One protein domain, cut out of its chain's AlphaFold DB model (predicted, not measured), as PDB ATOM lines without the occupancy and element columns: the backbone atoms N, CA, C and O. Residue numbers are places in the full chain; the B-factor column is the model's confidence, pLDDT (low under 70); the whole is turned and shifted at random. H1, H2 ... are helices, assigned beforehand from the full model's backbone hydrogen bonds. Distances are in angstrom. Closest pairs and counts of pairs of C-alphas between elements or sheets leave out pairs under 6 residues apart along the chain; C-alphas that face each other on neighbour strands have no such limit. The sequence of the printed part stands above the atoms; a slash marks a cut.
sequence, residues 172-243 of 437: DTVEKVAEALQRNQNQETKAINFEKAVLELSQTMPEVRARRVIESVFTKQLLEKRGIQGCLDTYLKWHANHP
ATOM      1  N   ASP A 172     -19.239  40.812 -53.618       69.25
ATOM      2  CA  ASP A 172     -19.388  39.422 -53.175       69.25
ATOM      3  C   ASP A 172     -18.535  39.092 -51.934       69.25
ATOM      4  O   ASP A 172     -19.004  38.450 -51.000       69.25
ATOM      5  N   THR A 173     -17.294  39.594 -51.856       71.00
ATOM      6  CA  THR A 173     -16.449  39.418 -50.660       71.00
ATOM      7  C   THR A 173     -17.064  40.117 -49.447       71.00
ATOM      8  O   THR A 173     -17.048  39.572 -48.349       71.00
ATOM      9  N   VAL A 174     -17.595  41.328 -49.628       69.00
ATOM     10  CA  VAL A 174     -18.207  42.102 -48.540       69.00
ATOM     11  C   VAL A 174     -19.521  41.466 -48.081       69.00
ATOM     12  O   VAL A 174     -19.757  41.375 -46.880       69.00
ATOM     13  N   GLU A 175     -20.351  40.993 -49.011       73.56
ATOM     14  CA  GLU A 175     -21.614  40.304 -48.718       73.56
ATOM     15  C   GLU A 175     -21.367  38.991 -47.962       73.56
ATOM     16  O   GLU A 175     -21.931  38.804 -46.886       73.56
ATOM     17  N   LYS A 176     -20.405  38.169 -48.402       81.00
ATOM     18  CA  LYS A 176     -19.994  36.947 -47.684       81.00
ATOM     19  C   LYS A 176     -19.520  37.217 -46.262       81.00
ATOM     20  O   LYS A 176     -19.841  36.465 -45.345       81.00
ATOM     21  N   VAL A 177     -18.751  38.289 -46.063       80.69
ATOM     22  CA  VAL A 177     -18.288  38.682 -44.726       80.69
ATOM     23  C   VAL A 177     -19.462  39.117 -43.850       80.69
ATOM     24  O   VAL A 177     -19.520  38.716 -42.690       80.69
ATOM     25  N   ALA A 178     -20.417  39.877 -44.390       76.50
ATOM     26  CA  ALA A 178     -21.616  40.275 -43.654       76.50
ATOM     27  C   ALA A 178     -22.463  39.061 -43.237       76.50
ATOM     28  O   ALA A 178     -22.847  38.954 -42.075       76.50
ATOM     29  N   GLU A 179     -22.703  38.127 -44.157       84.12
ATOM     30  CA  GLU A 179     -23.471  36.906 -43.893       84.12
ATOM     31  C   GLU A 179     -22.793  36.007 -42.857       84.12
ATOM     32  O   GLU A 179     -23.462  35.464 -41.979       84.12
ATOM     33  N   ALA A 180     -21.466  35.859 -42.931       86.81
ATOM     34  CA  ALA A 180     -20.702  35.100 -41.945       86.81
ATOM     35  C   ALA A 180     -20.779  35.751 -40.554       86.81
ATOM     36  O   ALA A 180     -20.964  35.059 -39.555       86.81
ATOM     37  N   LEU A 181     -20.690  37.082 -40.470       83.75
ATOM     38  CA  LEU A 181     -20.862  37.807 -39.208       83.75
ATOM     39  C   LEU A 181     -22.279  37.632 -38.641       83.75
ATOM     40  O   LEU A 181     -22.426  37.417 -37.441       83.75
ATOM     41  N   GLN A 182     -23.304  37.657 -39.496       81.81
ATOM     42  CA  GLN A 182     -24.702  37.485 -39.096       81.81
ATOM     43  C   GLN A 182     -25.014  36.050 -38.640       81.81
ATOM     44  O   GLN A 182     -25.647  35.859 -37.608       81.81
ATOM     45  N   ARG A 183     -24.532  35.023 -39.351       88.00
ATOM     46  CA  ARG A 183     -24.729  33.610 -38.965       88.00
ATOM     47  C   ARG A 183     -24.017  33.235 -37.669       88.00
ATOM     48  O   ARG A 183     -24.455  32.329 -36.965       88.00
ATOM     49  N   ASN A 184     -22.932  33.933 -37.345       85.50
ATOM     50  CA  ASN A 184     -22.188  33.747 -36.100       85.50
ATOM     51  C   ASN A 184     -22.588  34.754 -35.008       85.50
ATOM     52  O   ASN A 184     -21.880  34.887 -34.006       85.50
ATOM     53  N   GLN A 185     -23.720  35.440 -35.186       84.38
ATOM     54  CA  GLN A 185     -24.357  36.244 -34.156       84.38
ATOM     55  C   GLN A 185     -25.214  35.340 -33.260       84.38
ATOM     56  O   GLN A 185     -26.074  34.598 -33.732       84.38
ATOM     57  N   ASN A 186     -24.979  35.387 -31.952       79.75
ATOM     58  CA  ASN A 186     -25.827  34.711 -30.975       79.75
ATOM     59  C   ASN A 186     -27.211  35.385 -30.961       79.75
ATOM     60  O   ASN A 186     -27.290  36.603 -30.833       79.75
ATOM     61  N   GLN A 187     -28.291  34.616 -31.111       76.38
ATOM     62  CA  GLN A 187     -29.638  35.171 -31.295       76.38
ATOM     63  C   GLN A 187     -30.189  35.864 -30.041       76.38
ATOM     64  O   GLN A 187     -30.887  36.868 -30.158       76.38
ATOM     65  N   GLU A 188     -29.838  35.373 -28.852       72.56
ATOM     66  CA  GLU A 188     -30.344  35.892 -27.575       72.56
ATOM     67  C   GLU A 188     -29.578  37.142 -27.132       72.56
ATOM     68  O   GLU A 188     -30.162  38.158 -26.768       72.56
ATOM     69  N   THR A 189     -28.247  37.091 -27.206       73.44
ATOM     70  CA  THR A 189     -27.362  38.174 -26.731       73.44
ATOM     71  C   THR A 189     -26.977  39.163 -27.822       73.44
ATOM     72  O   THR A 189     -26.375  40.200 -27.542       73.44
ATOM     73  N   LYS A 190     -27.273  38.826 -29.080       72.88
ATOM     74  CA  LYS A 190     -26.860  39.554 -30.282       72.88
ATOM     75  C   LYS A 190     -25.341  39.743 -30.430       72.88
ATOM     76  O   LYS A 190     -24.907  40.535 -31.269       72.88
ATOM     77  N   ALA A 191     -24.525  39.013 -29.666       71.50
ATOM     78  CA  ALA A 191     -23.067  39.094 -29.720       71.50
ATOM     79  C   ALA A 191     -22.494  38.284 -30.898       71.50
ATOM     80  O   ALA A 191     -22.900  37.143 -31.121       71.50
ATOM     81  N   ILE A 192     -21.527  38.842 -31.638       72.12
ATOM     82  CA  ILE A 192     -20.835  38.128 -32.730       72.12
ATOM     83  C   ILE A 192     -19.672  37.317 -32.175       72.12
ATOM     84  O   ILE A 192     -18.766  37.861 -31.540       72.12
ATOM     85  N   ASN A 193     -19.613  36.036 -32.530       83.19
ATOM     86  CA  ASN A 193     -18.392  35.257 -32.382       83.19
ATOM     87  C   ASN A 193     -17.430  35.535 -33.555       83.19
ATOM     88  O   ASN A 193     -17.454  34.848 -34.579       83.19
ATOM     89  N   PHE A 194     -16.597  36.573 -33.406       79.56
ATOM     90  CA  PHE A 194     -15.657  37.032 -34.439       79.56
ATOM     91  C   PHE A 194     -14.698  35.935 -34.912       79.56
ATOM     92  O   PHE A 194     -14.477  35.794 -36.111       79.56
ATOM     93  N   GLU A 195     -14.158  35.140 -33.990       85.56
ATOM     94  CA  GLU A 195     -13.225  34.060 -34.324       85.56
ATOM     95  C   GLU A 195     -13.908  32.971 -35.154       85.56
ATOM     96  O   GLU A 195     -13.341  32.486 -36.133       85.56
ATOM     97  N   LYS A 196     -15.165  32.650 -34.837       89.69
ATOM     98  CA  LYS A 196     -15.951  31.690 -35.615       89.69
ATOM     99  C   LYS A 196     -16.277  32.219 -37.018       89.69
ATOM    100  O   LYS A 196     -16.131  31.476 -37.984       89.69
ATOM    101  N   ALA A 197     -16.614  33.506 -37.151       87.31
ATOM    102  CA  ALA A 197     -16.834  34.141 -38.454       87.31
ATOM    103  C   ALA A 197     -15.552  34.195 -39.306       87.31
ATOM    104  O   ALA A 197     -15.586  33.913 -40.503       87.31
ATOM    105  N   VAL A 198     -14.400  34.510 -38.700       87.62
ATOM    106  CA  VAL A 198     -13.091  34.481 -39.376       87.62
ATOM    107  C   VAL A 198     -12.741  33.064 -39.821       87.62
ATOM    108  O   VAL A 198     -12.308  32.882 -40.960       87.62
ATOM    109  N   LEU A 199     -12.943  32.067 -38.956       91.50
ATOM    110  CA  LEU A 199     -12.688  30.663 -39.271       91.50
ATOM    111  C   LEU A 199     -13.570  30.187 -40.430       91.50
ATOM    112  O   LEU A 199     -13.083  29.514 -41.335       91.50
ATOM    113  N   GLU A 200     -14.838  30.583 -40.454       92.88
ATOM    114  CA  GLU A 200     -15.748  30.278 -41.555       92.88
ATOM    115  C   GLU A 200     -15.281  30.920 -42.872       92.88
ATOM    116  O   GLU A 200     -15.124  30.244 -43.888       92.88
ATOM    117  N   LEU A 201     -14.960  32.215 -42.850       90.62
ATOM    118  CA  LEU A 201     -14.447  32.925 -44.023       90.62
ATOM    119  C   LEU A 201     -13.099  32.371 -44.495       90.62
ATOM    120  O   LEU A 201     -12.812  32.402 -45.695       90.62
ATOM    121  N   SER A 202     -12.297  31.813 -43.581       89.94
ATOM    122  CA  SER A 202     -11.002  31.209 -43.900       89.94
ATOM    123  C   SER A 202     -11.106  30.019 -44.866       89.94
ATOM    124  O   SER A 202     -10.145  29.686 -45.561       89.94
ATOM    125  N   GLN A 203     -12.297  29.416 -44.969       91.12
ATOM    126  CA  GLN A 203     -12.583  28.336 -45.914       91.12
ATOM    127  C   GLN A 203     -12.600  28.823 -47.371       91.12
ATOM    128  O   GLN A 203     -12.349  28.040 -48.288       91.12
ATOM    129  N   THR A 204     -12.874  30.111 -47.602       86.31
ATOM    130  CA  THR A 204     -13.009  30.698 -48.949       86.31
ATOM    131  C   THR A 204     -11.954  31.760 -49.264       86.31
ATOM    132  O   THR A 204     -11.703  32.051 -50.435       86.31
ATOM    133  N   MET A 205     -11.283  32.318 -48.254       87.88
ATOM    134  CA  MET A 205     -10.174  33.260 -48.422       87.88
ATOM    135  C   MET A 205      -9.114  33.078 -47.325       87.88
ATOM    136  O   MET A 205      -9.430  32.555 -46.270       87.88
ATOM    137  N   PRO A 206      -7.859  33.529 -47.502       87.81
ATOM    138  CA  PRO A 206      -6.853  33.425 -46.444       87.81
ATOM    139  C   PRO A 206      -7.296  34.122 -45.146       87.81
ATOM    140  O   PRO A 206      -7.775  35.254 -45.197       87.81
ATOM    141  N   GLU A 207      -7.062  33.506 -43.987       82.69
ATOM    142  CA  GLU A 207      -7.508  34.008 -42.674       82.69
ATOM    143  C   GLU A 207      -7.069  35.460 -42.399       82.69
ATOM    144  O   GLU A 207      -7.869  36.309 -42.007       82.69
ATOM    145  N   VAL A 208      -5.807  35.785 -42.704       74.62
ATOM    146  CA  VAL A 208      -5.257  37.147 -42.569       74.62
ATOM    147  C   VAL A 208      -6.049  38.156 -43.405       74.62
ATOM    148  O   VAL A 208      -6.228  39.305 -43.003       74.62
ATOM    149  N   ARG A 209      -6.536  37.733 -44.576       76.56
ATOM    150  CA  ARG A 209      -7.370  38.562 -45.445       76.56
ATOM    151  C   ARG A 209      -8.770  38.715 -44.856       76.56
ATOM    152  O   ARG A 209      -9.232  39.847 -44.803       76.56
ATOM    153  N   ALA A 210      -9.392  37.638 -44.374       82.44
ATOM    154  CA  ALA A 210     -10.711  37.677 -43.735       82.44
ATOM    155  C   ALA A 210     -10.746  38.649 -42.544       82.44
ATOM    156  O   ALA A 210     -11.591  39.543 -42.510       82.44
ATOM    157  N   ARG A 211      -9.762  38.555 -41.635       82.00
ATOM    158  CA  ARG A 211      -9.615  39.482 -40.496       82.00
ATOM    159  C   ARG A 211      -9.509  40.929 -40.961       82.00
ATOM    160  O   ARG A 211     -10.261  41.784 -40.512       82.00
ATOM    161  N   ARG A 212      -8.637  41.188 -41.937       77.19
ATOM    162  CA  ARG A 212      -8.433  42.538 -42.463       77.19
ATOM    163  C   ARG A 212      -9.686  43.100 -43.125       77.19
ATOM    164  O   ARG A 212      -9.914  44.299 -43.019       77.19
ATOM    165  N   VAL A 213     -10.486  42.282 -43.816       75.88
ATOM    166  CA  VAL A 213     -11.753  42.731 -44.421       75.88
ATOM    167  C   VAL A 213     -12.722  43.153 -43.325       75.88
ATOM    168  O   VAL A 213     -13.231  44.265 -43.384       75.88
ATOM    169  N   ILE A 214     -12.916  42.312 -42.306       78.75
ATOM    170  CA  ILE A 214     -13.793  42.610 -41.167       78.75
ATOM    171  C   ILE A 214     -13.356  43.913 -40.487       78.75
ATOM    172  O   ILE A 214     -14.156  44.835 -40.362       78.75
ATOM    173  N   GLU A 215     -12.069  44.028 -40.153       74.06
ATOM    174  CA  GLU A 215     -11.493  45.188 -39.462       74.06
ATOM    175  C   GLU A 215     -11.554  46.490 -40.280       74.06
ATOM    176  O   GLU A 215     -11.678  47.571 -39.710       74.06
ATOM    177  N   SER A 216     -11.442  46.414 -41.612       65.38
ATOM    178  CA  SER A 216     -11.379  47.607 -42.476       65.38
ATOM    179  C   SER A 216     -12.719  48.023 -43.082       65.38
ATOM    180  O   SER A 216     -12.898  49.199 -43.390       65.38
ATOM    181  N   VAL A 217     -13.650  47.083 -43.271       63.56
ATOM    182  CA  VAL A 217     -14.945  47.319 -43.931       63.56
ATOM    183  C   VAL A 217     -16.074  47.461 -42.917       63.56
ATOM    184  O   VAL A 217     -16.933  48.324 -43.076       63.56
ATOM    185  N   PHE A 218     -16.079  46.662 -41.856       65.44
ATOM    186  CA  PHE A 218     -17.162  46.655 -40.874       65.44
ATOM    187  C   PHE A 218     -16.772  47.473 -39.643       65.44
ATOM    188  O   PHE A 218     -16.706  46.973 -38.524       65.44
ATOM    189  N   THR A 219     -16.498  48.761 -39.871       61.97
ATOM    190  CA  THR A 219     -16.259  49.730 -38.799       61.97
ATOM    191  C   THR A 219     -17.531  49.976 -37.980       61.97
ATOM    192  O   THR A 219     -18.651  49.729 -38.438       61.97
ATOM    193  N   LYS A 220     -17.341  50.527 -36.773       53.16
ATOM    194  CA  LYS A 220     -18.367  50.901 -35.784       53.16
ATOM    195  C   LYS A 220     -19.697  51.389 -36.403       53.16
ATOM    196  O   LYS A 220     -20.750  50.817 -36.152       53.16
ATOM    197  N   GLN A 221     -19.621  52.388 -37.282       50.28
ATOM    198  CA  GLN A 221     -20.775  53.067 -37.887       50.28
ATOM    199  C   GLN A 221     -21.532  52.219 -38.928       50.28
ATOM    200  O   GLN A 221     -22.730  52.405 -39.136       50.28
ATOM    201  N   LEU A 222     -20.852  51.295 -39.617       55.44
ATOM    202  CA  LEU A 222     -21.482  50.486 -40.665       55.44
ATOM    203  C   LEU A 222     -22.298  49.325 -40.073       55.44
ATOM    204  O   LEU A 222     -23.342  48.967 -40.620       55.44
ATOM    205  N   LEU A 223     -21.832  48.769 -38.950       58.66
ATOM    206  CA  LEU A 223     -22.542  47.738 -38.186       58.66
ATOM    207  C   LEU A 223     -23.846  48.285 -37.588       58.66
ATOM    208  O   LEU A 223     -24.886  47.638 -37.697       58.66
ATOM    209  N   GLU A 224     -23.807  49.509 -37.051       53.91
ATOM    210  CA  GLU A 224     -24.986  50.236 -36.561       53.91
ATOM    211  C   GLU A 224     -26.010  50.471 -37.685       53.91
ATOM    212  O   GLU A 224     -27.182  50.120 -37.550       53.91
ATOM    213  N   LYS A 225     -25.569  50.980 -38.846       53.25
ATOM    214  CA  LYS A 225     -26.455  51.285 -39.985       53.25
ATOM    215  C   LYS A 225     -27.132  50.051 -40.596       53.25
ATOM    216  O   LYS A 225     -28.187  50.169 -41.210       53.25
ATOM    217  N   ARG A 226     -26.525  48.868 -40.462       57.75
ATOM    218  CA  ARG A 226     -27.073  47.592 -40.953       57.75
ATOM    219  C   ARG A 226     -28.044  46.934 -39.962       57.75
ATOM    220  O   ARG A 226     -28.461  45.809 -40.209       57.75
ATOM    221  N   GLY A 227     -28.401  47.610 -38.864       52.84
ATOM    222  CA  GLY A 227     -29.357  47.097 -37.878       52.84
ATOM    223  C   GLY A 227     -28.823  45.915 -37.070       52.84
ATOM    224  O   GLY A 227     -29.591  45.183 -36.451       52.84
ATOM    225  N   ILE A 228     -27.502  45.714 -37.063       56.06
ATOM    226  CA  ILE A 228     -26.869  44.601 -36.358       56.06
ATOM    227  C   ILE A 228     -26.593  45.039 -34.908       56.06
ATOM    228  O   ILE A 228     -25.452  45.213 -34.475       56.06
ATOM    229  N   GLN A 229     -27.671  45.319 -34.166       46.97
ATOM    230  CA  GLN A 229     -27.638  45.747 -32.760       46.97
ATOM    231  C   GLN A 229     -26.942  44.676 -31.895       46.97
ATOM    232  O   GLN A 229     -27.200  43.499 -32.104       46.97
ATOM    233  N   GLY A 230     -26.079  45.052 -30.939       49.94
ATOM    234  CA  GLY A 230     -25.304  44.129 -30.071       49.94
ATOM    235  C   GLY A 230     -23.916  43.730 -30.608       49.94
ATOM    236  O   GLY A 230     -22.987  43.425 -29.850       49.94
ATOM    237  N   CYS A 231     -23.714  43.849 -31.920       51.91
ATOM    238  CA  CYS A 231     -22.420  43.621 -32.573       51.91
ATOM    239  C   CYS A 231     -21.432  44.750 -32.309       51.91
ATOM    240  O   CYS A 231     -20.226  44.522 -32.243       51.91
ATOM    241  N   LEU A 232     -21.968  45.954 -32.119       49.31
ATOM    242  CA  LEU A 232     -21.232  47.143 -31.737       49.31
ATOM    243  C   LEU A 232     -20.517  46.956 -30.399       49.31
ATOM    244  O   LEU A 232     -19.308  47.129 -30.323       49.31
ATOM    245  N   ASP A 233     -21.246  46.540 -29.366       49.75
ATOM    246  CA  ASP A 233     -20.695  46.370 -28.021       49.75
ATOM    247  C   ASP A 233     -19.708  45.208 -27.963       49.75
ATOM    248  O   ASP A 233     -18.716  45.265 -27.244       49.75
ATOM    249  N   THR A 234     -19.927  44.171 -28.775       50.62
ATOM    250  CA  THR A 234     -19.004  43.036 -28.901       50.62
ATOM    251  C   THR A 234     -17.735  43.418 -29.666       50.62
ATOM    252  O   THR A 234     -16.642  43.039 -29.252       50.62
ATOM    253  N   TYR A 235     -17.848  44.221 -30.729       49.34
ATOM    254  CA  TYR A 235     -16.707  44.823 -31.423       49.34
ATOM    255  C   TYR A 235     -15.934  45.766 -30.496       49.34
ATOM    256  O   TYR A 235     -14.711  45.701 -30.444       49.34
ATOM    257  N   LEU A 236     -16.628  46.599 -29.714       51.84
ATOM    258  CA  LEU A 236     -16.018  47.499 -28.736       51.84
ATOM    259  C   LEU A 236     -15.332  46.727 -27.601       51.84
ATOM    260  O   LEU A 236     -14.207  47.071 -27.255       51.84
ATOM    261  N   LYS A 237     -15.938  45.652 -27.076       56.75
ATOM    262  CA  LYS A 237     -15.323  44.751 -26.083       56.75
ATOM    263  C   LYS A 237     -14.119  44.007 -26.659       56.75
ATOM    264  O   LYS A 237     -13.078  43.944 -26.015       56.75
ATOM    265  N   TRP A 238     -14.216  43.480 -27.880       50.06
ATOM    266  CA  TRP A 238     -13.090  42.830 -28.551       50.06
ATOM    267  C   TRP A 238     -11.952  43.821 -28.822       50.06
ATOM    268  O   TRP A 238     -10.808  43.501 -28.524       50.06
ATOM    269  N   HIS A 239     -12.257  45.034 -29.293       48.41
ATOM    270  CA  HIS A 239     -11.297  46.118 -29.516       48.41
ATOM    271  C   HIS A 239     -10.658  46.604 -28.205       48.41
ATOM    272  O   HIS A 239      -9.457  46.856 -28.163       48.41
ATOM    273  N   ALA A 240     -11.432  46.699 -27.122       54.06
ATOM    274  CA  ALA A 240     -10.933  47.031 -25.789       54.06
ATOM    275  C   ALA A 240     -10.024  45.930 -25.212       54.06
ATOM    276  O   ALA A 240      -9.044  46.245 -24.545       54.06
ATOM    277  N   ASN A 241     -10.304  44.658 -25.525       46.72
ATOM    278  CA  ASN A 241      -9.502  43.500 -25.114       46.72
ATOM    279  C   ASN A 241      -8.323  43.203 -26.063       46.72
ATOM    280  O   ASN A 241      -7.394  42.488 -25.695       46.72
ATOM    281  N   HIS A 242      -8.326  43.780 -27.267       42.00
ATOM    282  CA  HIS A 242      -7.245  43.704 -28.253       42.00
ATOM    283  C   HIS A 242      -6.817  45.112 -28.712       42.00
ATOM    284  O   HIS A 242      -6.776  45.386 -29.915       42.00
ATOM    285  N   PRO A 243      -6.430  46.016 -27.785       48.06
ATOM    286  CA  PRO A 243      -6.137  47.419 -28.105       48.06
ATOM    287  C   PRO A 243      -4.900  47.571 -29.005       48.06
ATOM    288  O   PRO A 243      -4.658  48.612 -29.618       48.06
TER     289      PRO A 243
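Overview. This is residues 172 to 243 of the 437 residues of an uncharacterized protein of Candidatus Diapherotrites archaeon CG08_land_8_20_14_0_20_34_12 (UniProt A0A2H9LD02). Three helices, H1, H2 and H3, form a cluster in which each touches the other two at crossed angles, and a helical hairpin of H4 and H5 stands beside it, joined to it through the link after H3. The printed part has 72 residues with five named helices, H1 to H5 in chain order, and no named strand; the class is all helix. It is compact, with a radius of gyration of the C-alphas of 11.2 A, and spans 27 by 25 by 20 A.

Arrangement. H1, residues 172 to 183, and H2, residues 194 to 202, form a helical hairpin: they touch, closest at the C-alphas of Ala 180 and Ala 197, 5.3 A apart, at a steep tilt of 42 degrees, opposite ways. H3, residues 207 to 217, touches H2 at a steep tilt of 61 degrees, opposite ways; the closest C-alphas, of Val 198 and Ala 210, are 5.9 A apart. H3 also touches H1, about perpendicular at 89 degrees, where residues 174 to 177 alone of H1 take part; the closest C-alphas, of Val 177 and Ile 214, are 6.9 A apart. H4, residues 220 to 225, and H3 meet only through their link. H5, residues 231 to 241, forms a helical hairpin with H4: they touch at a shallow tilt of 8 degrees, opposite ways, with the closest C-alphas, of Lys 220 and Leu 232, 6.2 A apart. H2 and H5 are only just apart, closest 8.4 A. In H1 to H5 every O i to N i+4 pair is within hydrogen-bond range.

Along the chain. H1 begins at C-alpha 172, (-19.388, 39.422, -53.175), and is 16.3 A long. H3 measures 15.3 A and H5 14.9 A; H5 ends at C-alpha 241, (-9.502, 43.500, -25.114).

Size, cuts and confidence. The C-alphas farthest apart, of Glu 188 and Pro 206, are 30.2 A apart. The printed part has no cut. The link from H1 to H2 is short; the other three are tight. The mean pLDDT of the printed part is 70.3, and residues 172, 174 and 216 to 243 are under 70.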